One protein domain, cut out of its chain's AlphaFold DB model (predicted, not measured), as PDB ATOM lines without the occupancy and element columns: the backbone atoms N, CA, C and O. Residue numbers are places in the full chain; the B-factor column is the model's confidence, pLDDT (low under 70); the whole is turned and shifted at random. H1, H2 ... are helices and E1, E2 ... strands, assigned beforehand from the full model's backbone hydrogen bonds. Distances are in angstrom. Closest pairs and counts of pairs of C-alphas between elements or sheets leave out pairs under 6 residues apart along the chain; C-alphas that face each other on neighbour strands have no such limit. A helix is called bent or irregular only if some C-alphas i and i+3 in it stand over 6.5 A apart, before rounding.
ATOM      1  N   HIS A 472      54.303   6.891 -43.317       85.25
ATOM      2  CA  HIS A 472      54.362   6.024 -44.495       85.25
ATOM      3  C   HIS A 472      53.041   5.313 -44.810       85.25
ATOM      4  O   HIS A 472      52.735   5.087 -45.974       85.25
ATOM      5  N   GLU A 473      52.216   4.983 -43.819       85.12
ATOM      6  CA  GLU A 473      50.864   4.458 -44.059       85.12
ATOM      7  C   GLU A 473      50.009   4.531 -42.795       85.12
ATOM      8  O   GLU A 473      50.513   4.391 -41.680       85.12
ATOM      9  N   VAL A 474      48.700   4.736 -42.968       88.06
ATOM     10  CA  VAL A 474      47.718   4.733 -41.874       88.06
ATOM     11  C   VAL A 474      46.539   3.824 -42.212       88.06
ATOM     12  O   VAL A 474      45.915   3.957 -43.265       88.06
ATOM     13  N   TYR A 475      46.179   2.946 -41.279       88.44
ATOM     14  CA  TYR A 475      44.996   2.092 -41.323       88.44
ATOM     15  C   TYR A 475      44.134   2.307 -40.083       88.44
ATOM     16  O   TYR A 475      44.637   2.506 -38.976       88.44
ATOM     17  N   LYS A 476      42.823   2.165 -40.247       88.44
ATOM     18  CA  LYS A 476      41.851   2.160 -39.153       88.44
ATOM     19  C   LYS A 476      40.805   1.090 -39.441       88.44
ATOM     20  O   LYS A 476      40.301   1.010 -40.560       88.44
ATOM     21  N   HIS A 477      40.520   0.220 -38.470       85.62
ATOM     22  CA  HIS A 477      39.711  -0.992 -38.699       85.62
ATOM     23  C   HIS A 477      40.210  -1.825 -39.905       85.62
ATOM     24  O   HIS A 477      39.425  -2.266 -40.742       85.62
ATOM     25  N   ASN A 478      41.535  -1.976 -40.020       80.81
ATOM     26  CA  ASN A 478      42.265  -2.654 -41.106       80.81
ATOM     27  C   ASN A 478      42.086  -2.056 -42.523       80.81
ATOM     28  O   ASN A 478      42.670  -2.570 -43.474       80.81
ATOM     29  N   LYS A 479      41.337  -0.958 -42.689       82.06
ATOM     30  CA  LYS A 479      41.199  -0.226 -43.958       82.06
ATOM     31  C   LYS A 479      42.219   0.907 -44.020       82.06
ATOM     32  O   LYS A 479      42.343   1.656 -43.053       82.06
ATOM     33  N   THR A 480      42.922   1.056 -45.141       82.00
ATOM     34  CA  THR A 480      43.834   2.188 -45.362       82.00
ATOM     35  C   THR A 480      43.058   3.504 -45.398       82.00
ATOM     36  O   THR A 480      42.030   3.598 -46.071       82.00
ATOM     37  N   LEU A 481      43.552   4.533 -44.710       78.81
ATOM     38  CA  LEU A 481      42.985   5.877 -44.763       78.81
ATOM     39  C   LEU A 481      43.632   6.686 -45.885       78.81
ATOM     40  O   LEU A 481      44.801   7.066 -45.812       78.81
ATOM     41  N   LEU A 482      42.839   6.981 -46.913       72.25
ATOM     42  CA  LEU A 482      43.284   7.762 -48.061       72.25
ATOM     43  C   LEU A 482      43.751   9.163 -47.655       72.25
ATOM     44  O   LEU A 482      43.196   9.799 -46.751       72.25
ATOM     45  N   GLU A 483      44.781   9.630 -48.350       73.38
ATOM     46  CA  GLU A 483      45.358  10.952 -48.160       73.38
ATOM     47  C   GLU A 483      44.348  12.070 -48.443       73.38
ATOM     48  O   GLU A 483      43.415  11.901 -49.229       73.38
ATOM     49  N   GLY A 484      44.467  13.186 -47.720       70.00
ATOM     50  CA  GLY A 484      43.495  14.280 -47.786       70.00
ATOM     51  C   GLY A 484      42.107  13.981 -47.202       70.00
ATOM     52  O   GLY A 484      41.263  14.873 -47.192       70.00
ATOM     53  N   SER A 485      41.821  12.766 -46.712       76.50
ATOM     54  CA  SER A 485      40.483  12.427 -46.210       76.50
ATOM     55  C   SER A 485      40.172  13.050 -44.841       76.50
ATOM     56  O   SER A 485      41.013  13.108 -43.938       76.50
ATOM     57  N   ARG A 486      38.905  13.448 -44.640       81.31
ATOM     58  CA  ARG A 486      38.417  14.023 -43.368       81.31
ATOM     59  C   ARG A 486      38.576  13.068 -42.175       81.31
ATOM     60  O   ARG A 486      38.684  13.524 -41.040       81.31
ATOM     61  N   GLU A 487      38.606  11.753 -42.405       84.06
ATOM     62  CA  GLU A 487      38.882  10.767 -41.351       84.06
ATOM     63  C   GLU A 487      40.360  10.762 -40.933       84.06
ATOM     64  O   GLU A 487      40.648  10.741 -39.735       84.06
ATOM     65  N   LYS A 488      41.289  10.866 -41.891       84.94
ATOM     66  CA  LYS A 488      42.730  10.962 -41.619       84.94
ATOM     67  C   LYS A 488      43.081  12.265 -40.901       84.94
ATOM     68  O   LYS A 488      43.749  12.226 -39.875       84.94
ATOM     69  N   ALA A 489      42.524  13.393 -41.345       84.88
ATOM     70  CA  ALA A 489      42.649  14.696 -40.682       84.88
ATOM     71  C   ALA A 489      42.236  14.657 -39.192       84.88
ATOM     72  O   ALA A 489      42.970  15.116 -38.309       84.88
ATOM     73  N   ARG A 490      41.091  14.024 -38.887       88.69
ATOM     74  CA  ARG A 490      40.617  13.790 -37.510       88.69
ATOM     75  C   ARG A 490      41.554  12.880 -36.710       88.69
ATOM     76  O   ARG A 490      41.769  13.131 -35.527       88.69
ATOM     77  N   LEU A 491      42.115  11.846 -37.341       91.00
ATOM     78  CA  LEU A 491      43.068  10.927 -36.715       91.00
ATOM     79  C   LEU A 491      44.379  11.636 -36.346       91.00
ATOM     80  O   LEU A 491      44.797  11.550 -35.193       91.00
ATOM     81  N   LEU A 492      44.989  12.386 -37.272       89.38
ATOM     82  CA  LEU A 492      46.235  13.124 -37.008       89.38
ATOM     83  C   LEU A 492      46.035  14.191 -35.927       89.38
ATOM     84  O   LEU A 492      46.826  14.281 -34.990       89.38
ATOM     85  N   THR A 493      44.925  14.934 -35.983       90.25
ATOM     86  CA  THR A 493      44.536  15.884 -34.925       90.25
ATOM     87  C   THR A 493      44.373  15.185 -33.571       90.25
ATOM     88  O   THR A 493      44.796  15.712 -32.541       90.25
ATOM     89  N   GLY A 494      43.818  13.969 -33.553       92.19
ATOM     90  CA  GLY A 494      43.711  13.141 -32.353       92.19
ATOM     91  C   GLY A 494      45.065  12.716 -31.771       92.19
ATOM     92  O   GLY A 494      45.250  12.809 -30.558       92.19
ATOM     93  N   ILE A 495      46.022  12.316 -32.616       92.31
ATOM     94  CA  ILE A 495      47.384  11.957 -32.183       92.31
ATOM     95  C   ILE A 495      48.135  13.190 -31.672       92.31
ATOM     96  O   ILE A 495      48.656  13.157 -30.558       92.31
ATOM     97  N   ASN A 496      48.130  14.298 -32.421       91.19
ATOM     98  CA  ASN A 496      48.739  15.564 -31.996       91.19
ATOM     99  C   ASN A 496      48.139  16.055 -30.663       91.19
ATOM    100  O   ASN A 496      48.867  16.514 -29.788       91.19
ATOM    101  N   THR A 497      46.828  15.879 -30.451       91.25
ATOM    102  CA  THR A 497      46.171  16.180 -29.165       91.25
ATOM    103  C   THR A 497      46.654  15.268 -28.033       91.25
ATOM    104  O   THR A 497      46.807  15.729 -26.903       91.25
ATOM    105  N   GLN A 498      46.899  13.981 -28.298       92.12
ATOM    106  CA  GLN A 498      47.382  13.051 -27.273       92.12
ATOM    107  C   GLN A 498      48.859  13.288 -26.923       92.12
ATOM    108  O   GLN A 498      49.220  13.193 -25.751       92.12
ATOM    109  N   ILE A 499      49.683  13.673 -27.903       91.25
ATOM    110  CA  ILE A 499      51.055  14.158 -27.686       91.25
ATOM    111  C   ILE A 499      51.036  15.420 -26.811       91.25
ATOM    112  O   ILE A 499      51.704  15.458 -25.781       91.25
ATOM    113  N   ALA A 500      50.205  16.411 -27.153       88.19
ATOM    114  CA  ALA A 500      50.080  17.657 -26.396       88.19
ATOM    115  C   ALA A 500      49.650  17.446 -24.931       88.19
ATOM    116  O   ALA A 500      50.057  18.198 -24.046       88.19
ATOM    117  N   ARG A 501      48.812  16.433 -24.664       89.62
ATOM    118  CA  ARG A 501      48.424  16.037 -23.300       89.62
ATOM    119  C   ARG A 501      49.605  15.465 -22.528       89.62
ATOM    120  O   ARG A 501      49.944  16.020 -21.492       89.62
ATOM    121  N   ASN A 502      50.272  14.454 -23.082       89.62
ATOM    122  CA  ASN A 502      51.416  13.805 -22.445       89.62
ATOM    123  C   ASN A 502      52.574  14.789 -22.186       89.62
ATOM    124  O   ASN A 502      53.152  14.788 -21.106       89.62
ATOM    125  N   GLN A 503      52.850  15.701 -23.125       86.56
ATOM    126  CA  GLN A 503      53.797  16.801 -22.909       86.56
ATOM    127  C   GLN A 503      53.388  17.679 -21.720       86.56
ATOM    128  O   GLN A 503      54.215  17.942 -20.853       86.56
ATOM    129  N   LYS A 504      52.115  18.095 -21.636       86.44
ATOM    130  CA  LYS A 504      51.615  18.929 -20.529       86.44
ATOM    131  C   LYS A 504      51.657  18.194 -19.183       86.44
ATOM    132  O   LYS A 504      51.966  18.808 -18.169       86.44
ATOM    133  N   GLU A 505      51.328  16.905 -19.177       87.62
ATOM    134  CA  GLU A 505      51.372  16.023 -18.003       87.62
ATOM    135  C   GLU A 505      52.812  15.857 -17.481       87.62
ATOM    136  O   GLU A 505      53.022  15.871 -16.273       87.62
ATOM    137  N   ASN A 506      53.799  15.822 -18.382       82.69
ATOM    138  CA  ASN A 506      55.229  15.713 -18.070       82.69
ATOM    139  C   ASN A 506      55.962  17.071 -17.939       82.69
ATOM    140  O   ASN A 506      57.190  17.097 -17.889       82.69
ATOM    141  N   GLY A 507      55.251  18.207 -17.925       81.50
ATOM    142  CA  GLY A 507      55.854  19.547 -17.801       81.50
ATOM    143  C   GLY A 507      56.677  20.028 -19.012       81.50
ATOM    144  O   GLY A 507      57.410  21.010 -18.908       81.50
ATOM    145  N   LEU A 508      56.568  19.357 -20.160       76.88
ATOM    146  CA  LEU A 508      57.334  19.633 -21.380       76.88
ATOM    147  C   LEU A 508      56.685  20.731 -22.251       76.88
ATOM    148  O   LEU A 508      55.469  20.932 -22.181       76.88
ATOM    149  N   PRO A 509      57.449  21.399 -23.145       73.50
ATOM    150  CA  PRO A 509      56.912  22.370 -24.102       73.50
ATOM    151  C   PRO A 509      55.768  21.793 -24.950       73.50
ATOM    152  O   PRO A 509      55.972  20.917 -25.800       73.50
ATOM    153  N   VAL A 510      54.552  22.295 -24.706       76.19
ATOM    154  CA  VAL A 510      53.307  21.749 -25.261       76.19
ATOM    155  C   VAL A 510      53.095  22.205 -26.702       76.19
ATOM    156  O   VAL A 510      52.711  23.345 -26.968       76.19
ATOM    157  N   ARG A 511      53.278  21.277 -27.635       76.75
ATOM    158  CA  ARG A 511      53.104  21.451 -29.079       76.75
ATOM    159  C   ARG A 511      51.708  20.974 -29.480       76.75
ATOM    160  O   ARG A 511      51.264  19.915 -29.041       76.75
ATOM    161  N   LYS A 512      50.983  21.765 -30.269       73.38
ATOM    162  CA  LYS A 512      49.595  21.489 -30.674       73.38
ATOM    163  C   LYS A 512      49.393  21.818 -32.135       73.38
ATOM    164  O   LYS A 512      49.815  22.877 -32.580       73.38
ATOM    165  N   GLY A 513      48.625  20.992 -32.831       75.75
ATOM    166  CA  GLY A 513      48.113  21.364 -34.136       75.75
ATOM    167  C   GLY A 513      46.866  20.588 -34.539       75.75
ATOM    168  O   GLY A 513      46.651  19.451 -34.107       75.75
ATOM    169  N   LYS A 514      46.049  21.240 -35.362       80.25
ATOM    170  CA  LYS A 514      44.858  20.700 -36.012       80.25
ATOM    171  C   LYS A 514      45.186  20.487 -37.487       80.25
ATOM    172  O   LYS A 514      45.631  21.414 -38.163       80.25
ATOM    173  N   ILE A 515      44.934  19.286 -37.990       81.38
ATOM    174  CA  ILE A 515      45.044  18.986 -39.416       81.38
ATOM    175  C   ILE A 515      43.649  19.068 -40.026       81.38
ATOM    176  O   ILE A 515      42.742  18.356 -39.591       81.38
ATOM    177  N   ALA A 516      43.494  19.908 -41.042       75.19
ATOM    178  CA  ALA A 516      42.282  20.033 -41.831       75.19
ATOM    179  C   ALA A 516      42.422  19.284 -43.162       75.19
ATOM    180  O   ALA A 516      43.456  19.320 -43.828       75.19
ATOM    181  N   ALA A 517      41.341  18.617 -43.561       75.00
ATOM    182  CA  ALA A 517      41.176  18.062 -44.898       75.00
ATOM    183  C   ALA A 517      40.444  19.086 -45.769       75.00
ATOM    184  O   ALA A 517      39.278  19.395 -45.508       75.00
ATOM    185  N   HIS A 518      41.111  19.594 -46.803       64.69
ATOM    186  CA  HIS A 518      40.522  20.537 -47.747       64.69
ATOM    187  C   HIS A 518      40.257  19.872 -49.097       64.69
ATOM    188  O   HIS A 518      41.176  19.399 -49.764       64.69
ATOM    189  N   GLU A 519      39.002  19.923 -49.536       60.19
ATOM    190  CA  GLU A 519      38.591  19.623 -50.908       60.19
ATOM    191  C   GLU A 519      38.765  20.896 -51.759       60.19
ATOM    192  O   GLU A 519      37.829  21.678 -51.944       60.19
ATOM    193  N   LYS A 520      39.986  21.161 -52.246       53.91
ATOM    194  CA  LYS A 520      40.239  22.295 -53.156       53.91
ATOM    195  C   LYS A 520      39.847  21.907 -54.581       53.91
ATOM    196  O   LYS A 520      40.188  20.831 -55.060       53.91
ATOM    197  N   THR A 521      39.161  22.800 -55.293       50.97
ATOM    198  CA  THR A 521      38.824  22.587 -56.709       50.97
ATOM    199  C   THR A 521      39.878  23.229 -57.610       50.97
ATOM    200  O   THR A 521      39.969  24.453 -57.704       50.97
ATOM    201  N   VAL A 522      40.659  22.393 -58.283       48.22
ATOM    202  CA  VAL A 522      41.788  22.744 -59.150       48.22
ATOM    203  C   VAL A 522      41.304  23.008 -60.585       48.22
ATOM    204  O   VAL A 522      40.490  22.245 -61.098       48.22
ATOM    205  N   LYS A 523      41.781  24.075 -61.245       49.25
ATOM    206  CA  LYS A 523      41.469  24.398 -62.657       49.25
ATOM    207  C   LYS A 523      42.546  23.846 -63.598       49.25
ATOM    208  O   LYS A 523      43.611  24.438 -63.701       49.25
ATOM    209  N   ILE A 524      42.274  22.759 -64.311       46.03
ATOM    210  CA  ILE A 524      43.217  22.184 -65.283       46.03
ATOM    211  C   ILE A 524      42.992  22.802 -66.675       46.03
ATOM    212  O   ILE A 524      41.893  22.698 -67.227       46.03
ATOM    213  N   GLY A 525      44.044  23.397 -67.248       46.78
ATOM    214  CA  GLY A 525      44.051  24.040 -68.573       46.78
ATOM    215  C   GLY A 525      43.762  25.552 -68.566       46.78
ATOM    216  O   GLY A 525      43.273  26.100 -67.578       46.78
ATOM    217  N   LYS A 526      44.060  26.229 -69.686       43.56
ATOM    218  CA  LYS A 526      43.862  27.682 -69.869       43.56
ATOM    219  C   LYS A 526      42.415  28.083 -70.205       43.56
ATOM    220  O   LYS A 526      41.653  27.324 -70.802       43.56
ATOM    221  N   GLY A 527      42.096  29.346 -69.908       55.06
ATOM    222  CA  GLY A 527      40.921  30.060 -70.420       55.06
ATOM    223  C   GLY A 527      39.578  29.658 -69.802       55.06
ATOM    224  O   GLY A 527      39.506  29.044 -68.737       55.06
ATOM    225  N   SER A 528      38.489  30.016 -70.488       52.97
ATOM    226  CA  SER A 528      37.110  29.646 -70.126       52.97
ATOM    227  C   SER A 528      36.859  28.131 -70.164       52.97
ATOM    228  O   SER A 528      35.973  27.641 -69.469       52.97
ATOM    229  N   SER A 529      37.677  27.388 -70.913       45.97
ATOM    230  CA  SER A 529      37.632  25.926 -71.058       45.97
ATOM    231  C   SER A 529      38.259  25.144 -69.889       45.97
ATOM    232  O   SER A 529      38.261  23.913 -69.915       45.97
ATOM    233  N   ALA A 530      38.824  25.822 -68.883       48.56
ATOM    234  CA  ALA A 530      39.574  25.195 -67.793       48.56
ATOM    235  C   ALA A 530      38.704  24.255 -66.932       48.56
ATOM    236  O   ALA A 530      37.767  24.685 -66.249       48.56
ATOM    237  N   ARG A 531      39.038  22.958 -66.901       42.41
ATOM    238  CA  ARG A 531      38.249  21.947 -66.183       42.41
ATOM    239  C   ARG A 531      38.511  22.009 -64.680       42.41
ATOM    240  O   ARG A 531      39.626  21.771 -64.225       42.41
ATOM    241  N   LYS A 532      37.452  22.223 -63.901       50.22
ATOM    242  CA  LYS A 532      37.452  22.058 -62.441       50.22
ATOM    243  C   LYS A 532      37.563  20.572 -62.050       50.22
ATOM    244  O   LYS A 532      36.784  19.754 -62.539       50.22
ATOM    245  N   VAL A 533      38.505  20.236 -61.167       43.31
ATOM    246  CA  VAL A 533      38.746  18.881 -60.632       43.31
ATOM    247  C   VAL A 533      38.968  18.954 -59.112       43.31
ATOM    248  O   VAL A 533      39.763  19.784 -58.675       43.31
ATOM    249  N   PRO A 534      38.292  18.135 -58.285       48.06
ATOM    250  CA  PRO A 534      38.516  18.126 -56.842       48.06
ATOM    251  C   PRO A 534      39.846  17.448 -56.478       48.06
ATOM    252  O   PRO A 534      40.140  16.348 -56.943       48.06
ATOM    253  N   ALA A 535      40.616  18.086 -55.600       52.59
ATOM    254  CA  ALA A 535      41.808  17.539 -54.962       52.59
ATOM    255  C   ALA A 535      41.617  17.565 -53.436       52.59
ATOM    256  O   ALA A 535      41.252  18.597 -52.872       52.59
ATOM    257  N   SER A 536      41.849  16.426 -52.779       59.88
ATOM    258  CA  SER A 536      41.785  16.301 -51.318       59.88
ATOM    259  C   SER A 536      43.195  16.383 -50.751       59.88
ATOM    260  O   SER A 536      44.040  15.558 -51.089       59.88
ATOM    261  N   ILE A 537      43.452  17.374 -49.902       63.97
ATOM    262  CA  ILE A 537      44.786  17.655 -49.357       63.97
ATOM    263  C   ILE A 537      44.709  17.923 -47.854       63.97
ATOM    264  O   ILE A 537      43.780  18.589 -47.387       63.97
ATOM    265  N   LEU A 538      45.676  17.390 -47.104       69.06
ATOM    266  CA  LEU A 538      45.871  17.732 -45.699       69.06
ATOM    267  C   LEU A 538      46.714  19.007 -45.604       69.06
ATOM    268  O   LEU A 538      47.752  19.108 -46.249       69.06
ATOM    269  N   HIS A 539      46.259  19.956 -44.789       67.75
ATOM    270  CA  HIS A 539      47.024  21.129 -44.351       67.75
ATOM    271  C   HIS A 539      46.867  21.279 -42.842       67.75
ATOM    272  O   HIS A 539      45.888  20.799 -42.264       67.75
ATOM    273  N   THR A 540      47.785  21.986 -42.190       68.00
ATOM    274  CA  THR A 540      47.513  22.468 -40.831       68.00
ATOM    275  C   THR A 540      46.523  23.638 -40.909       68.00
ATOM    276  O   THR A 540      46.587  24.437 -41.843       68.00
ATOM    277  N   GLU A 541      45.604  23.772 -39.949       64.94
ATOM    278  CA  GLU A 541      44.766  24.984 -39.861       64.94
ATOM    279  C   GLU A 541      45.631  26.241 -39.627       64.94
ATOM    280  O   GLU A 541      46.770  26.144 -39.170       64.94
ATOM    281  N   ALA A 542      45.100  27.438 -39.901       55.62
ATOM    282  CA  ALA A 542      45.833  28.695 -39.680       55.62
ATOM    283  C   ALA A 542      46.217  28.926 -38.198       55.62
ATOM    284  O   ALA A 542      47.217  29.572 -37.910       55.62
ATOM    285  N   GLU A 543      45.456  28.342 -37.266       52.84
ATOM    286  CA  GLU A 543      45.708  28.334 -35.813       52.84
ATOM    287  C   GLU A 543      46.511  27.100 -35.338       52.84
ATOM    288  O   GLU A 543      46.496  26.746 -34.159       52.84
ATOM    289  N   SER A 544      47.114  26.337 -36.252       60.78
ATOM    290  CA  SER A 544      47.734  25.045 -35.937       60.78
ATOM    291  C   SER A 544      49.241  25.157 -35.679       60.78
ATOM    292  O   SER A 544      50.037  24.474 -36.328       60.78
ATOM    293  N   ASP A 545      49.593  25.985 -34.701       59.50
ATOM    294  CA  ASP A 545      50.930  26.266 -34.167       59.50
ATOM    295  C   ASP A 545      52.038  25.245 -34.491       59.50
ATOM    296  O   ASP A 545      52.960  25.553 -35.242       59.50
ATOM    297  N   TYR A 546      51.972  24.043 -33.906       72.56
ATOM    298  CA  TYR A 546      53.023  23.021 -33.953       72.56
ATOM    299  C   TYR A 546      52.417  21.598 -33.934       72.56
ATOM    300  O   TYR A 546      52.338  20.948 -32.887       72.56
ATOM    301  N   ALA A 547      51.974  21.076 -35.079       77.00
ATOM    302  CA  ALA A 547      51.642  19.650 -35.194       77.00
ATOM    303  C   ALA A 547      52.931  18.810 -35.328       77.00
ATOM    304  O   ALA A 547      53.774  19.114 -36.167       77.00
ATOM    305  N   MET A 548      53.082  17.741 -34.536       84.44
ATOM    306  CA  MET A 548      54.225  16.814 -34.651       84.44
ATOM    307  C   MET A 548      54.091  15.868 -35.852       84.44
ATOM    308  O   MET A 548      55.092  15.414 -36.400       84.44
ATOM    309  N   ILE A 549      52.851  15.571 -36.245       83.81
ATOM    310  CA  ILE A 549      52.512  14.799 -37.441       83.81
ATOM    311  C   ILE A 549      51.616  15.683 -38.312       83.81
ATOM    312  O   ILE A 549      50.484  15.977 -37.911       83.81
ATOM    313  N   GLN A 550      52.132  16.147 -39.453       71.94
ATOM    314  CA  GLN A 550      51.432  17.096 -40.335       71.94
ATOM    315  C   GLN A 550      51.009  16.442 -41.644       71.94
ATOM    316  O   GLN A 550      49.830  16.459 -42.003       71.94
ATOM    317  N   HIS A 551      51.976  15.833 -42.322       65.50
ATOM    318  CA  HIS A 551      51.778  15.121 -43.572       65.50
ATOM    319  C   HIS A 551      51.235  13.711 -43.303       65.50
ATOM    320  O   HIS A 551      51.625  13.048 -42.339       65.50
ATOM    321  N   GLY A 552      50.316  13.249 -44.149       59.75
ATOM    322  CA  GLY A 552      49.983  11.831 -44.244       59.75
ATOM    323  C   GLY A 552      50.824  11.133 -45.316       59.75
ATOM    324  O   GLY A 552      51.749  11.716 -45.880       59.75
ATOM    325  N   ASP A 553      50.513   9.864 -45.591       61.09
ATOM    326  CA  ASP A 553      51.321   9.051 -46.499       61.09
ATOM    327  C   ASP A 553      51.473   9.622 -47.918       61.09
ATOM    328  O   ASP A 553      50.522  10.000 -48.609       61.09
ATOM    329  N   GLN A 554      52.728   9.611 -48.378       56.69
ATOM    330  CA  GLN A 554      53.163  10.185 -49.656       56.69
ATOM    331  C   GLN A 554      52.525   9.513 -50.892       56.69
ATOM    332  O   GLN A 554      52.534  10.077 -51.983       56.69
ATOM    333  N   MET A 555      51.837   8.387 -50.696       52.34
ATOM    334  CA  MET A 555      50.775   7.841 -51.550       52.34
ATOM    335  C   MET A 555      49.946   8.879 -52.320       52.34
ATOM    336  O   MET A 555      49.781   8.768 -53.537       52.34
ATOM    337  N   GLY A 556      49.397   9.883 -51.624       53.12
ATOM    338  CA  GLY A 556      48.566  10.917 -52.253       53.12
ATOM    339  C   GLY A 556      49.364  11.911 -53.103       53.12
ATOM    340  O   GLY A 556      48.804  12.615 -53.943       53.12
ATOM    341  N   TYR A 557      50.681  11.967 -52.919       53.84
ATOM    342  CA  TYR A 557      51.531  13.004 -53.481       53.84
ATOM    343  C   TYR A 557      51.744  12.856 -54.992       53.84
ATOM    344  O   TYR A 557      51.829  13.873 -55.668       53.84
ATOM    345  N   ILE A 558      51.742  11.649 -55.582       48.06
ATOM    346  CA  ILE A 558      51.716  11.534 -57.060       48.06
ATOM    347  C   ILE A 558      50.381  12.030 -57.639       48.06
ATOM    348  O   ILE A 558      50.378  12.672 -58.691       48.06
ATOM    349  N   THR A 559      49.250  11.811 -56.958       50.62
ATOM    350  CA  THR A 559      47.978  12.431 -57.362       50.62
ATOM    351  C   THR A 559      48.095  13.951 -57.296       50.62
ATOM    352  O   THR A 559      47.777  14.615 -58.280       50.62
ATOM    353  N   ASN A 560      48.616  14.507 -56.201       51.56
ATOM    354  CA  ASN A 560      48.773  15.954 -56.052       51.56
ATOM    355  C   ASN A 560      49.762  16.541 -57.078       51.56
ATOM    356  O   ASN A 560      49.418  17.520 -57.732       51.56
ATOM    357  N   GLN A 561      50.904  15.893 -57.344       49.88
ATOM    358  CA  GLN A 561      51.839  16.267 -58.420       49.88
ATOM    359  C   GLN A 561      51.177  16.263 -59.805       49.88
ATOM    360  O   GLN A 561      51.376  17.203 -60.572       49.88
ATOM    361  N   LEU A 562      50.361  15.251 -60.135       48.94
ATOM    362  CA  LEU A 562      49.623  15.228 -61.406       48.94
ATOM    363  C   LEU A 562      48.632  16.389 -61.538       48.94
ATOM    364  O   LEU A 562      48.360  16.815 -62.659       48.94
ATOM    365  N   HIS A 563      48.073  16.889 -60.434       49.09
ATOM    366  CA  HIS A 563      47.190  18.054 -60.459       49.09
ATOM    367  C   HIS A 563      48.002  19.359 -60.494       49.09
ATOM    368  O   HIS A 563      47.668  20.247 -61.271       49.09
ATOM    369  N   GLU A 564      49.098  19.461 -59.738       45.38
ATOM    370  CA  GLU A 564      49.957  20.650 -59.687       45.38
ATOM    371  C   GLU A 564      50.790  20.889 -60.947       45.38
ATOM    372  O   GLU A 564      50.878  22.023 -61.408       45.38
ATOM    373  N   GLY A 565      51.405  19.864 -61.536       45.12
ATOM    374  CA  GLY A 565      52.169  20.049 -62.772       45.12
ATOM    375  C   GLY A 565      51.260  20.442 -63.942       45.12
ATOM    376  O   GLY A 565      51.606  21.323 -64.722       45.12
ATOM    377  N   ARG A 566      50.032  19.902 -63.979       45.41
ATOM    378  CA  ARG A 566      48.974  20.293 -64.931       45.41
ATOM    379  C   ARG A 566      48.306  21.649 -64.623       45.41
ATOM    380  O   ARG A 566      47.428  22.060 -65.379       45.41
ATOM    381  N   LEU A 567      48.694  22.331 -63.538       42.16
ATOM    382  CA  LEU A 567      48.432  23.767 -63.328       42.16
ATOM    383  C   LEU A 567      49.570  24.644 -63.862       42.16
ATOM    384  O   LEU A 567      49.321  25.776 -64.262       42.16
ATOM    385  N   LYS A 568      50.814  24.159 -63.781       41.25
ATOM    386  CA  LYS A 568      52.035  24.962 -63.972       41.25
ATOM    387  C   LYS A 568      52.506  25.031 -65.427       41.25
ATOM    388  O   LYS A 568      53.300  25.908 -65.747       41.25
ATOM    389  N   GLN A 569      52.032  24.136 -66.295       45.12
ATOM    390  CA  GLN A 569      52.328  24.146 -67.729       45.12
ATOM    391  C   GLN A 569      51.039  24.338 -68.533       45.12
ATOM    392  O   GLN A 569      50.031  23.670 -68.306       45.12
ATOM    393  N   GLU A 570      51.071  25.309 -69.444       42.88
ATOM    394  CA  GLU A 570      49.888  25.829 -70.136       42.88
ATOM    395  C   GLU A 570      49.746  25.346 -71.594       42.88
ATOM    396  O   GLU A 570      48.846  25.778 -72.322       42.88
ATOM    397  N   THR A 571      50.658  24.474 -72.015       38.22
ATOM    398  CA  THR A 571      50.746  23.772 -73.300       38.22
ATOM    399  C   THR A 571      50.103  22.386 -73.198       38.22
ATOM    400  O   THR A 571      49.938  21.836 -72.110       38.22
ATOM    401  N   ARG A 572      49.653  21.821 -74.327       38.78
ATOM    402  CA  ARG A 572      48.755  20.647 -74.313       38.78
ATOM    403  C   ARG A 572      49.472  19.300 -74.161       38.78
ATOM    404  O   ARG A 572      48.832  18.333 -73.753       38.78
ATOM    405  N   ASP A 573      50.766  19.262 -74.466       38.03
ATOM    406  CA  ASP A 573      51.542  18.029 -74.653       38.03
ATOM    407  C   ASP A 573      52.608  17.797 -73.565       38.03
ATOM    408  O   ASP A 573      53.081  16.672 -73.383       38.03
ATOM    409  N   ASP A 574      52.924  18.828 -72.775       37.84
ATOM    410  CA  ASP A 574      53.863  18.736 -71.659       37.84
ATOM    411  C   ASP A 574      53.243  17.986 -70.475       37.84
ATOM    412  O   ASP A 574      52.436  18.495 -69.690       37.84
ATOM    413  N   LYS A 575      53.639  16.721 -70.333       42.00
ATOM    414  CA  LYS A 575      53.326  15.926 -69.146       42.00
ATOM    415  C   LYS A 575      54.109  16.492 -67.967       42.00
ATOM    416  O   LYS A 575      55.335  16.430 -67.967       42.00
ATOM    417  N   ALA A 576      53.382  16.923 -66.938       40.22
ATOM    418  CA  ALA A 576      53.902  17.151 -65.593       40.22
ATOM    419  C   ALA A 576      54.978  16.110 -65.234       40.22
ATOM    420  O   ALA A 576      54.655  14.924 -65.109       40.22
ATOM    421  N   GLN A 577      56.236  16.541 -65.085       42.88
ATOM    422  CA  GLN A 577      57.321  15.649 -64.678       42.88
ATOM    423  C   GLN A 577      57.028  15.134 -63.268       42.88
ATOM    424  O   GLN A 577      57.111  15.872 -62.288       42.88
ATOM    425  N   LEU A 578      56.640  13.863 -63.177       43.38
ATOM    426  CA  LEU A 578      56.414  13.201 -61.902       43.38
ATOM    427  C   LEU A 578      57.761  12.882 -61.269       43.38
ATOM    428  O   LEU A 578      58.561  12.139 -61.833       43.38
ATOM    429  N   VAL A 579      57.996  13.419 -60.074       48.06
ATOM    430  CA  VAL A 579      59.134  13.023 -59.252       48.06
ATOM    431  C   VAL A 579      58.865  11.601 -58.762       48.06
ATOM    432  O   VAL A 579      58.040  11.371 -57.873       48.06
ATOM    433  N   ASP A 580      59.557  10.644 -59.376       42.50
ATOM    434  CA  ASP A 580      59.320   9.203 -59.218       42.50
ATOM    435  C   ASP A 580      59.570   8.667 -57.800       42.50
ATOM    436  O   ASP A 580      59.085   7.591 -57.454       42.50
ATOM    437  N   ALA A 581      60.290   9.415 -56.963       41.09
ATOM    438  CA  ALA A 581      60.619   9.024 -55.594       41.09
ATOM    439  C   ALA A 581      59.406   8.975 -54.641       41.09
ATOM    440  O   ALA A 581      59.481   8.337 -53.593       41.09
ATOM    441  N   VAL A 582      58.301   9.663 -54.958       51.31
ATOM    442  CA  VAL A 582      57.323  10.063 -53.923       51.31
ATOM    443  C   VAL A 582      56.114   9.120 -53.778       51.31
ATOM    444  O   VAL A 582      55.354   9.258 -52.829       51.31
ATOM    445  N   ALA A 583      55.950   8.112 -54.645       54.59
ATOM    446  CA  ALA A 583      54.955   7.037 -54.461       54.59
ATOM    447  C   ALA A 583      55.561   5.622 -54.523       54.59
ATOM    448  O   ALA A 583      54.892   4.672 -54.929       54.59
ATOM    449  N   GLN A 584      56.821   5.469 -54.107       65.44
ATOM    450  CA  GLN A 584      57.442   4.158 -53.908       65.44
ATOM    451  C   GLN A 584      57.389   3.739 -52.433       65.44
ATOM    452  O   GLN A 584      57.678   4.538 -51.538       65.44
ATOM    453  N   GLU A 585      57.030   2.473 -52.196       74.44
ATOM    454  CA  GLU A 585      57.116   1.847 -50.873       74.44
ATOM    455  C   GLU A 585      58.540   1.991 -50.323       74.44
ATOM    456  O   GLU A 585      59.509   1.844 -51.077       74.44
ATOM    457  N   SER A 586      58.664   2.274 -49.024       78.56
ATOM    458  CA  SER A 586      59.959   2.508 -48.385       78.56
ATOM    459  C   SER A 586      60.936   1.349 -48.656       78.56
ATOM    460  O   SER A 586      60.637   0.204 -48.316       78.56
ATOM    461  N   PRO A 587      62.111   1.603 -49.268       80.38
ATOM    462  CA  PRO A 587      63.153   0.586 -49.378       80.38
ATOM    463  C   PRO A 587      63.892   0.399 -48.043       80.38
ATOM    464  O   PRO A 587      64.345  -0.703 -47.749       80.38
ATOM    465  N   GLY A 588      63.989   1.473 -47.251       85.19
ATOM    466  CA  GLY A 588      64.584   1.498 -45.917       85.19
ATOM    467  C   GLY A 588      63.567   1.270 -44.791       85.19
ATOM    468  O   GLY A 588      62.385   1.022 -45.053       85.19
ATOM    469  N   PRO A 589      64.009   1.365 -43.526       90.69
ATOM    470  CA  PRO A 589      63.245   0.882 -42.389       90.69
ATOM    471  C   PRO A 589      62.032   1.757 -42.037       90.69
ATOM    472  O   PRO A 589      62.018   2.966 -42.266       90.69
ATOM    473  N   LEU A 590      61.030   1.129 -41.417       92.94
ATOM    474  CA  LEU A 590      59.826   1.765 -40.874       92.94
ATOM    475  C   LEU A 590      59.571   1.305 -39.442       92.94
ATOM    476  O   LEU A 590      59.623   0.102 -39.166       92.94
ATOM    477  N   ALA A 591      59.185   2.235 -38.568       95.94
ATOM    478  CA  ALA A 591      58.591   1.916 -37.275       95.94
ATOM    479  C   ALA A 591      57.064   1.904 -37.381       95.94
ATOM    480  O   ALA A 591      56.460   2.858 -37.866       95.94
ATOM    481  N   TRP A 592      56.437   0.840 -36.887       95.94
ATOM    482  CA  TRP A 592      54.999   0.604 -36.947       95.94
ATOM    483  C   TRP A 592      54.397   0.610 -35.551       95.94
ATOM    484  O   TRP A 592      54.799  -0.193 -34.709       95.94
ATOM    485  N   CYS A 593      53.382   1.438 -35.326       96.56
ATOM    486  CA  CYS A 593      52.515   1.326 -34.163       96.56
ATOM    487  C   CYS A 593      51.271   0.521 -34.554       96.56
ATOM    488  O   CYS A 593      50.353   1.039 -35.191       96.56
ATOM    489  N   VAL A 594      51.238  -0.760 -34.189       95.38
ATOM    490  CA  VAL A 594      50.127  -1.679 -34.466       95.38
ATOM    491  C   VAL A 594      49.253  -1.766 -33.217       95.38
ATOM    492  O   VAL A 594      49.585  -2.473 -32.267       95.38
ATOM    493  N   ARG A 595      48.125  -1.039 -33.199       91.12
ATOM    494  CA  ARG A 595      47.150  -1.037 -32.085       91.12
ATOM    495  C   ARG A 595      47.784  -0.777 -30.701       91.12
ATOM    496  O   ARG A 595      47.294  -1.270 -29.687       91.12
ATOM    497  N   GLY A 596      48.860   0.012 -30.664       92.94
ATOM    498  CA  GLY A 596      49.594   0.398 -29.454       92.94
ATOM    499  C   GLY A 596      50.927  -0.311 -29.226       92.94
ATOM    500  O   GLY A 596      51.761   0.214 -28.497       92.94
ATOM    501  N   GLU A 597      51.171  -1.445 -29.876       94.94
ATOM    502  CA  GLU A 597      52.458  -2.142 -29.800       94.94
ATOM    503  C   GLU A 597      53.384  -1.666 -30.927       94.94
ATOM    504  O   GLU A 597      52.935  -1.487 -32.061       94.94
ATOM    505  N   TRP A 598      54.670  -1.458 -30.628       96.56
ATOM    506  CA  TRP A 598      55.644  -0.944 -31.595       96.56
ATOM    507  C   TRP A 598      56.543  -2.040 -32.185       96.56
ATOM    508  O   TRP A 598      57.021  -2.932 -31.480       96.56
ATOM    509  N   TYR A 599      56.795  -1.936 -33.490       96.31
ATOM    510  CA  TYR A 599      57.589  -2.870 -34.292       96.31
ATOM    511  C   TYR A 599      58.469  -2.103 -35.288       96.31
ATOM    512  O   TYR A 599      58.143  -0.973 -35.641       96.31
ATOM    513  N   VAL A 600      59.552  -2.709 -35.779       95.75
ATOM    514  CA  VAL A 600      60.383  -2.176 -36.870       95.75
ATOM    515  C   VAL A 600      60.560  -3.238 -37.949       95.75
ATOM    516  O   VAL A 600      60.829  -4.400 -37.647       95.75
ATOM    517  N   THR A 601      60.437  -2.822 -39.207       94.19
ATOM    518  CA  THR A 601      60.714  -3.633 -40.403       94.19
ATOM    519  C   THR A 601      61.778  -2.934 -41.238       94.19
ATOM    520  O   THR A 601      61.662  -1.728 -41.460       94.19
ATOM    521  N   LYS A 602      62.783  -3.655 -41.730       89.81
ATOM    522  CA  LYS A 602      63.979  -3.078 -42.367       89.81
ATOM    523  C   LYS A 602      63.847  -2.799 -43.865       89.81
ATOM    524  O   LYS A 602      64.507  -1.894 -44.358       89.81
ATOM    525  N   ASN A 603      63.031  -3.581 -44.570       89.12
ATOM    526  CA  ASN A 603      62.897  -3.569 -46.031       89.12
ATOM    527  C   ASN A 603      61.487  -4.013 -46.469       89.12
ATOM    528  O   ASN A 603      60.717  -4.529 -45.651       89.12
ATOM    529  N   LYS A 604      61.165  -3.841 -47.759       87.69
ATOM    530  CA  LYS A 604      59.846  -4.127 -48.361       87.69
ATOM    531  C   LYS A 604      59.306  -5.534 -48.033       87.69
ATOM    532  O   LYS A 604      58.111  -5.680 -47.785       87.69
ATOM    533  N   ASP A 605      60.156  -6.558 -47.951       88.75
ATOM    534  CA  ASP A 605      59.724  -7.929 -47.631       88.75
ATOM    535  C   ASP A 605      59.250  -8.061 -46.180       88.75
ATOM    536  O   ASP A 605      58.182  -8.620 -45.912       88.75
ATOM    537  N   GLU A 606      59.996  -7.478 -45.238       93.12
ATOM    538  CA  GLU A 606      59.586  -7.387 -43.836       93.12
ATOM    539  C   GLU A 606      58.320  -6.525 -43.675       93.12
ATOM    540  O   GLU A 606      57.455  -6.868 -42.866       93.12
ATOM    541  N   HIS A 607      58.147  -5.464 -44.482       91.44
ATOM    542  CA  HIS A 607      56.898  -4.686 -44.513       91.44
ATOM    543  C   HIS A 607      55.722  -5.581 -44.946       91.44
ATOM    544  O   HIS A 607      54.680  -5.620 -44.291       91.44
ATOM    545  N   GLN A 608      55.877  -6.337 -46.037       90.12
ATOM    546  CA  GLN A 608      54.853  -7.258 -46.542       90.12
ATOM    547  C   GLN A 608      54.561  -8.418 -45.581       90.12
ATOM    548  O   GLN A 608      53.423  -8.886 -45.512       90.12
ATOM    549  N   GLU A 609      55.549  -8.917 -44.839       92.75
ATOM    550  CA  GLU A 609      55.331  -9.926 -43.798       92.75
ATOM    551  C   GLU A 609      54.579  -9.357 -42.591       92.75
ATOM    552  O   GLU A 609      53.597  -9.965 -42.163       92.75
ATOM    553  N   LEU A 610      54.957  -8.175 -42.091       92.88
ATOM    554  CA  LEU A 610      54.224  -7.522 -41.006       92.88
ATOM    555  C   LEU A 610      52.775  -7.230 -41.423       92.88
ATOM    556  O   LEU A 610      51.854  -7.582 -40.687       92.88
ATOM    557  N   ARG A 611      52.549  -6.672 -42.625       91.50
ATOM    558  CA  ARG A 611      51.195  -6.419 -43.152       91.50
ATOM    559  C   ARG A 611      50.346  -7.697 -43.192       91.50
ATOM    560  O   ARG A 611      49.216  -7.678 -42.704       91.50
ATOM    561  N   ARG A 612      50.905  -8.821 -43.667       91.06
ATOM    562  CA  ARG A 612      50.248 -10.144 -43.613       91.06
ATOM    563  C   ARG A 612      49.923 -10.561 -42.175       91.06
ATOM    564  O   ARG A 612      48.781 -10.922 -41.900       91.06
ATOM    565  N   ALA A 613      50.885 -10.463 -41.256       89.88
ATOM    566  CA  ALA A 613      50.724 -10.865 -39.856       89.88
ATOM    567  C   ALA A 613      49.684 -10.028 -39.082       89.88
ATOM    568  O   ALA A 613      49.057 -10.547 -38.160       89.88
ATOM    569  N   VAL A 614      49.458  -8.763 -39.463       91.25
ATOM    570  CA  VAL A 614      48.436  -7.880 -38.857       91.25
ATOM    571  C   VAL A 614      47.135  -7.784 -39.676       91.25
ATOM    572  O   VAL A 614      46.234  -7.021 -39.319       91.25
ATOM    573  N   SER A 615      47.020  -8.582 -40.745       89.69
ATOM    574  CA  SER A 615      45.863  -8.665 -41.651       89.69
ATOM    575  C   SER A 615      45.487  -7.342 -42.336       89.69
ATOM    576  O   SER A 615      44.313  -6.964 -42.386       89.69
ATOM    577  N   VAL A 616      46.485  -6.654 -42.897       86.88
ATOM    578  CA  VAL A 616      46.310  -5.522 -43.826       86.88
ATOM    579  C   VAL A 616      47.056  -5.774 -45.142       86.88
ATOM    580  O   VAL A 616      47.893  -6.669 -45.246       86.88
ATOM    581  N   THR A 617      46.765  -4.975 -46.167       82.50
ATOM    582  CA  THR A 617      47.413  -5.040 -47.487       82.50
ATOM    583  C   THR A 617      48.051  -3.702 -47.824       82.50
ATOM    584  O   THR A 617      47.446  -2.674 -47.533       82.50
ATOM    585  N   ALA A 618      49.208  -3.711 -48.494       76.12
ATOM    586  CA  ALA A 618      49.851  -2.488 -48.972       76.12
ATOM    587  C   ALA A 618      48.872  -1.625 -49.789       76.12
ATOM    588  O   ALA A 618      48.114  -2.144 -50.616       76.12
ATOM    589  N   SER A 619      48.886  -0.314 -49.543       72.38
ATOM    590  CA  SER A 619      47.994   0.628 -50.224       72.38
ATOM    591  C   SER A 619      48.197   0.595 -51.741       72.38
ATOM    592  O   SER A 619      49.318   0.468 -52.227       72.38
ATOM    593  N   SER A 620      47.110   0.707 -52.507       65.12
ATOM    594  CA  SER A 620      47.104   0.381 -53.942       65.12
ATOM    595  C   SER A 620      48.122   1.179 -54.762       65.12
ATOM    596  O   SER A 620      48.808   0.596 -55.591       65.12
ATOM    597  N   GLY A 621      48.277   2.477 -54.497       62.03
ATOM    598  CA  GLY A 621      49.269   3.350 -55.134       62.03
ATOM    599  C   GLY A 621      50.743   3.012 -54.862       62.03
ATOM    600  O   GLY A 621      51.570   3.387 -55.685       62.03
ATOM    601  N   TRP A 622      51.083   2.256 -53.807       67.19
ATOM    602  CA  TRP A 622      52.444   1.724 -53.636       67.19
ATOM    603  C   TRP A 622      52.750   0.638 -54.681       67.19
ATOM    604  O   TRP A 622      53.904   0.448 -55.061       67.19
ATOM    605  N   LEU A 623      51.729  -0.065 -55.187       69.19
ATOM    606  CA  LEU A 623      51.895  -1.157 -56.144       69.19
ATOM    607  C   LEU A 623      52.310  -0.615 -57.518       69.19
ATOM    608  O   LEU A 623      51.608   0.218 -58.095       69.19
ATOM    609  N   LYS A 624      53.388  -1.168 -58.092       68.94
ATOM    610  CA  LYS A 624      53.940  -0.786 -59.407       68.94
ATOM    611  C   LYS A 624      52.858  -0.625 -60.487       68.94
ATOM    612  O   LYS A 624      52.706   0.462 -61.026       68.94
ATOM    613  N   LYS A 625      51.971  -1.619 -60.652       68.12
ATOM    614  CA  LYS A 625      50.823  -1.580 -61.590       68.12
ATOM    615  C   LYS A 625      49.916  -0.343 -61.463       68.12
ATOM    616  O   LYS A 625      49.320   0.093 -62.446       68.12
ATOM    617  N   SER A 626      49.767   0.203 -60.257       64.94
ATOM    618  CA  SER A 626      48.953   1.388 -59.990       64.94
ATOM    619  C   SER A 626      49.749   2.667 -60.227       64.94
ATOM    620  O   SER A 626      49.197   3.590 -60.821       64.94
ATOM    621  N   GLN A 627      51.038   2.701 -59.871       64.56
ATOM    622  CA  GLN A 627      51.945   3.772 -60.298       64.56
ATOM    623  C   GLN A 627      51.970   3.873 -61.833       64.56
ATOM    624  O   GLN A 627      51.728   4.947 -62.374       64.56
ATOM    625  N   ASP A 628      52.145   2.752 -62.537       66.06
ATOM    626  CA  ASP A 628      52.161   2.666 -64.002       66.06
ATOM    627  C   ASP A 628      50.840   3.155 -64.614       66.06
ATOM    628  O   ASP A 628      50.840   3.957 -65.548       66.06
ATOM    629  N   ALA A 629      49.694   2.745 -64.056       62.16
ATOM    630  CA  ALA A 629      48.384   3.231 -64.488       62.16
ATOM    631  C   ALA A 629      48.208   4.745 -64.265       62.16
ATOM    632  O   ALA A 629      47.547   5.407 -65.070       62.16
ATOM    633  N   ILE A 630      48.795   5.308 -63.203       59.09
ATOM    634  CA  ILE A 630      48.776   6.751 -62.930       59.09
ATOM    635  C   ILE A 630      49.714   7.503 -63.892       59.09
ATOM    636  O   ILE A 630      49.267   8.453 -64.536       59.09
ATOM    637  N   LYS A 631      50.962   7.044 -64.075       58.28
ATOM    638  CA  LYS A 631      51.936   7.598 -65.039       58.28
ATOM    639  C   LYS A 631      51.400   7.565 -66.477       58.28
ATOM    640  O   LYS A 631      51.546   8.534 -67.218       58.28
ATOM    641  N   ALA A 632      50.704   6.491 -66.856       58.91
ATOM    642  CA  ALA A 632      50.048   6.345 -68.156       58.91
ATOM    643  C   ALA A 632      48.746   7.163 -68.308       58.91
ATOM    644  O   ALA A 632      48.093   7.071 -69.347       58.91
ATOM    645  N   GLY A 633      48.313   7.912 -67.286       50.91
ATOM    646  CA  GLY A 633      47.063   8.685 -67.302       50.91
ATOM    647  C   GLY A 633      45.777   7.844 -67.323       50.91
ATOM    648  O   GLY A 633      44.691   8.400 -67.470       50.91
TER     649      GLY A 633
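This is residues 472 to 633 of the 651 residues of the protein "DUF4157 domain-containing protein" of Oscillatoria acuminata PCC 6304 (UniProt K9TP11). A long two-stranded hairpin, E2 and E3, and the helix H1 make one long side of the domain; H1 begins beside one end of the hairpin and runs on past it, while H2 packs slantwise on the hairpin. A smaller hairpin, E4 and E5, with H4 beside it makes a separate part, with E1 in the space between it and the long side, and H5 lies near H2 and H3. The printed part has 162 residues, in the order E1 H1 E2 E3 H2 H3 E4 E5 H4 H5, of the mixed class, helices and strands; both two-stranded sheets are antiparallel. It is only just compact, close to loose, with a radius of gyration of the C-alphas of 18.2 A and spans of 56 by 41 by 25 A.

E1, residues 472 to 476, pairs with no named strand, but its residues 475 to 476 pair with residues 479 to 480, antiparallel. H1, residues 486 to 505, touches no helix; its closest C-alphas to E2, residues 515 to 524, are those of Ala 489 and Ile 515, 5.1 A apart. E2 and E3, residues 531 to 540, form a hairpin at 157 degrees, with N 516 and O 539 2.8 A apart, within hydrogen-bond range. E3 bends by 51 degrees at residue 536. H2, residues 555 to 568, comes closest to E2 at the C-alphas of Ile 524 and Leu 567, 5.8 A. With residues 555 to 558 alone H2 touches H3, residues 580 to 583; the closest C-alphas are those of Met 555 and Ala 583, 5.2 A. Both helices are only just irregular: C-alphas 555 and 558 are 6.7 A apart, 580 and 583 6.8 A. E4, residues 590 to 594, and E5, residues 597 to 601, form a hairpin at 152 degrees, with N 592 and O 599 2.8 A apart, within hydrogen-bond range. H4, residues 604 to 613, comes closest to E5 at the C-alphas of Thr 601 and His 607, 5.7 A. H5, residues 624 to 631, is close to H2 but not clearly touching, at a shallow tilt of 16 degrees, the same way; the closest C-alphas are those of Thr 559 and Ile 630, 8.0 A. Every O i to N i+4 pair is within hydrogen-bond range in H1, H4 and H5, and 8 of 10 in H2; H3 is too short for such a pair.

E1 begins at C-alpha 472 (54.362, 6.024, -44.495). H1 is 28.6 A long, E2 26.1 A, E3 27.0 A and H2 21.2 A. H5 ends at C-alpha 631 (51.936, 7.598, -65.039).

The C-alphas farthest apart are those of Gly 507 and Asp 573, 57.0 A. The printed part has no cut; the links E3 to H2 and H2 to H3 are long. Mean pLDDT of the printed part is 70.4, and it is under 70 at residues 518 to 545, 551 to 584 and 620 to 633.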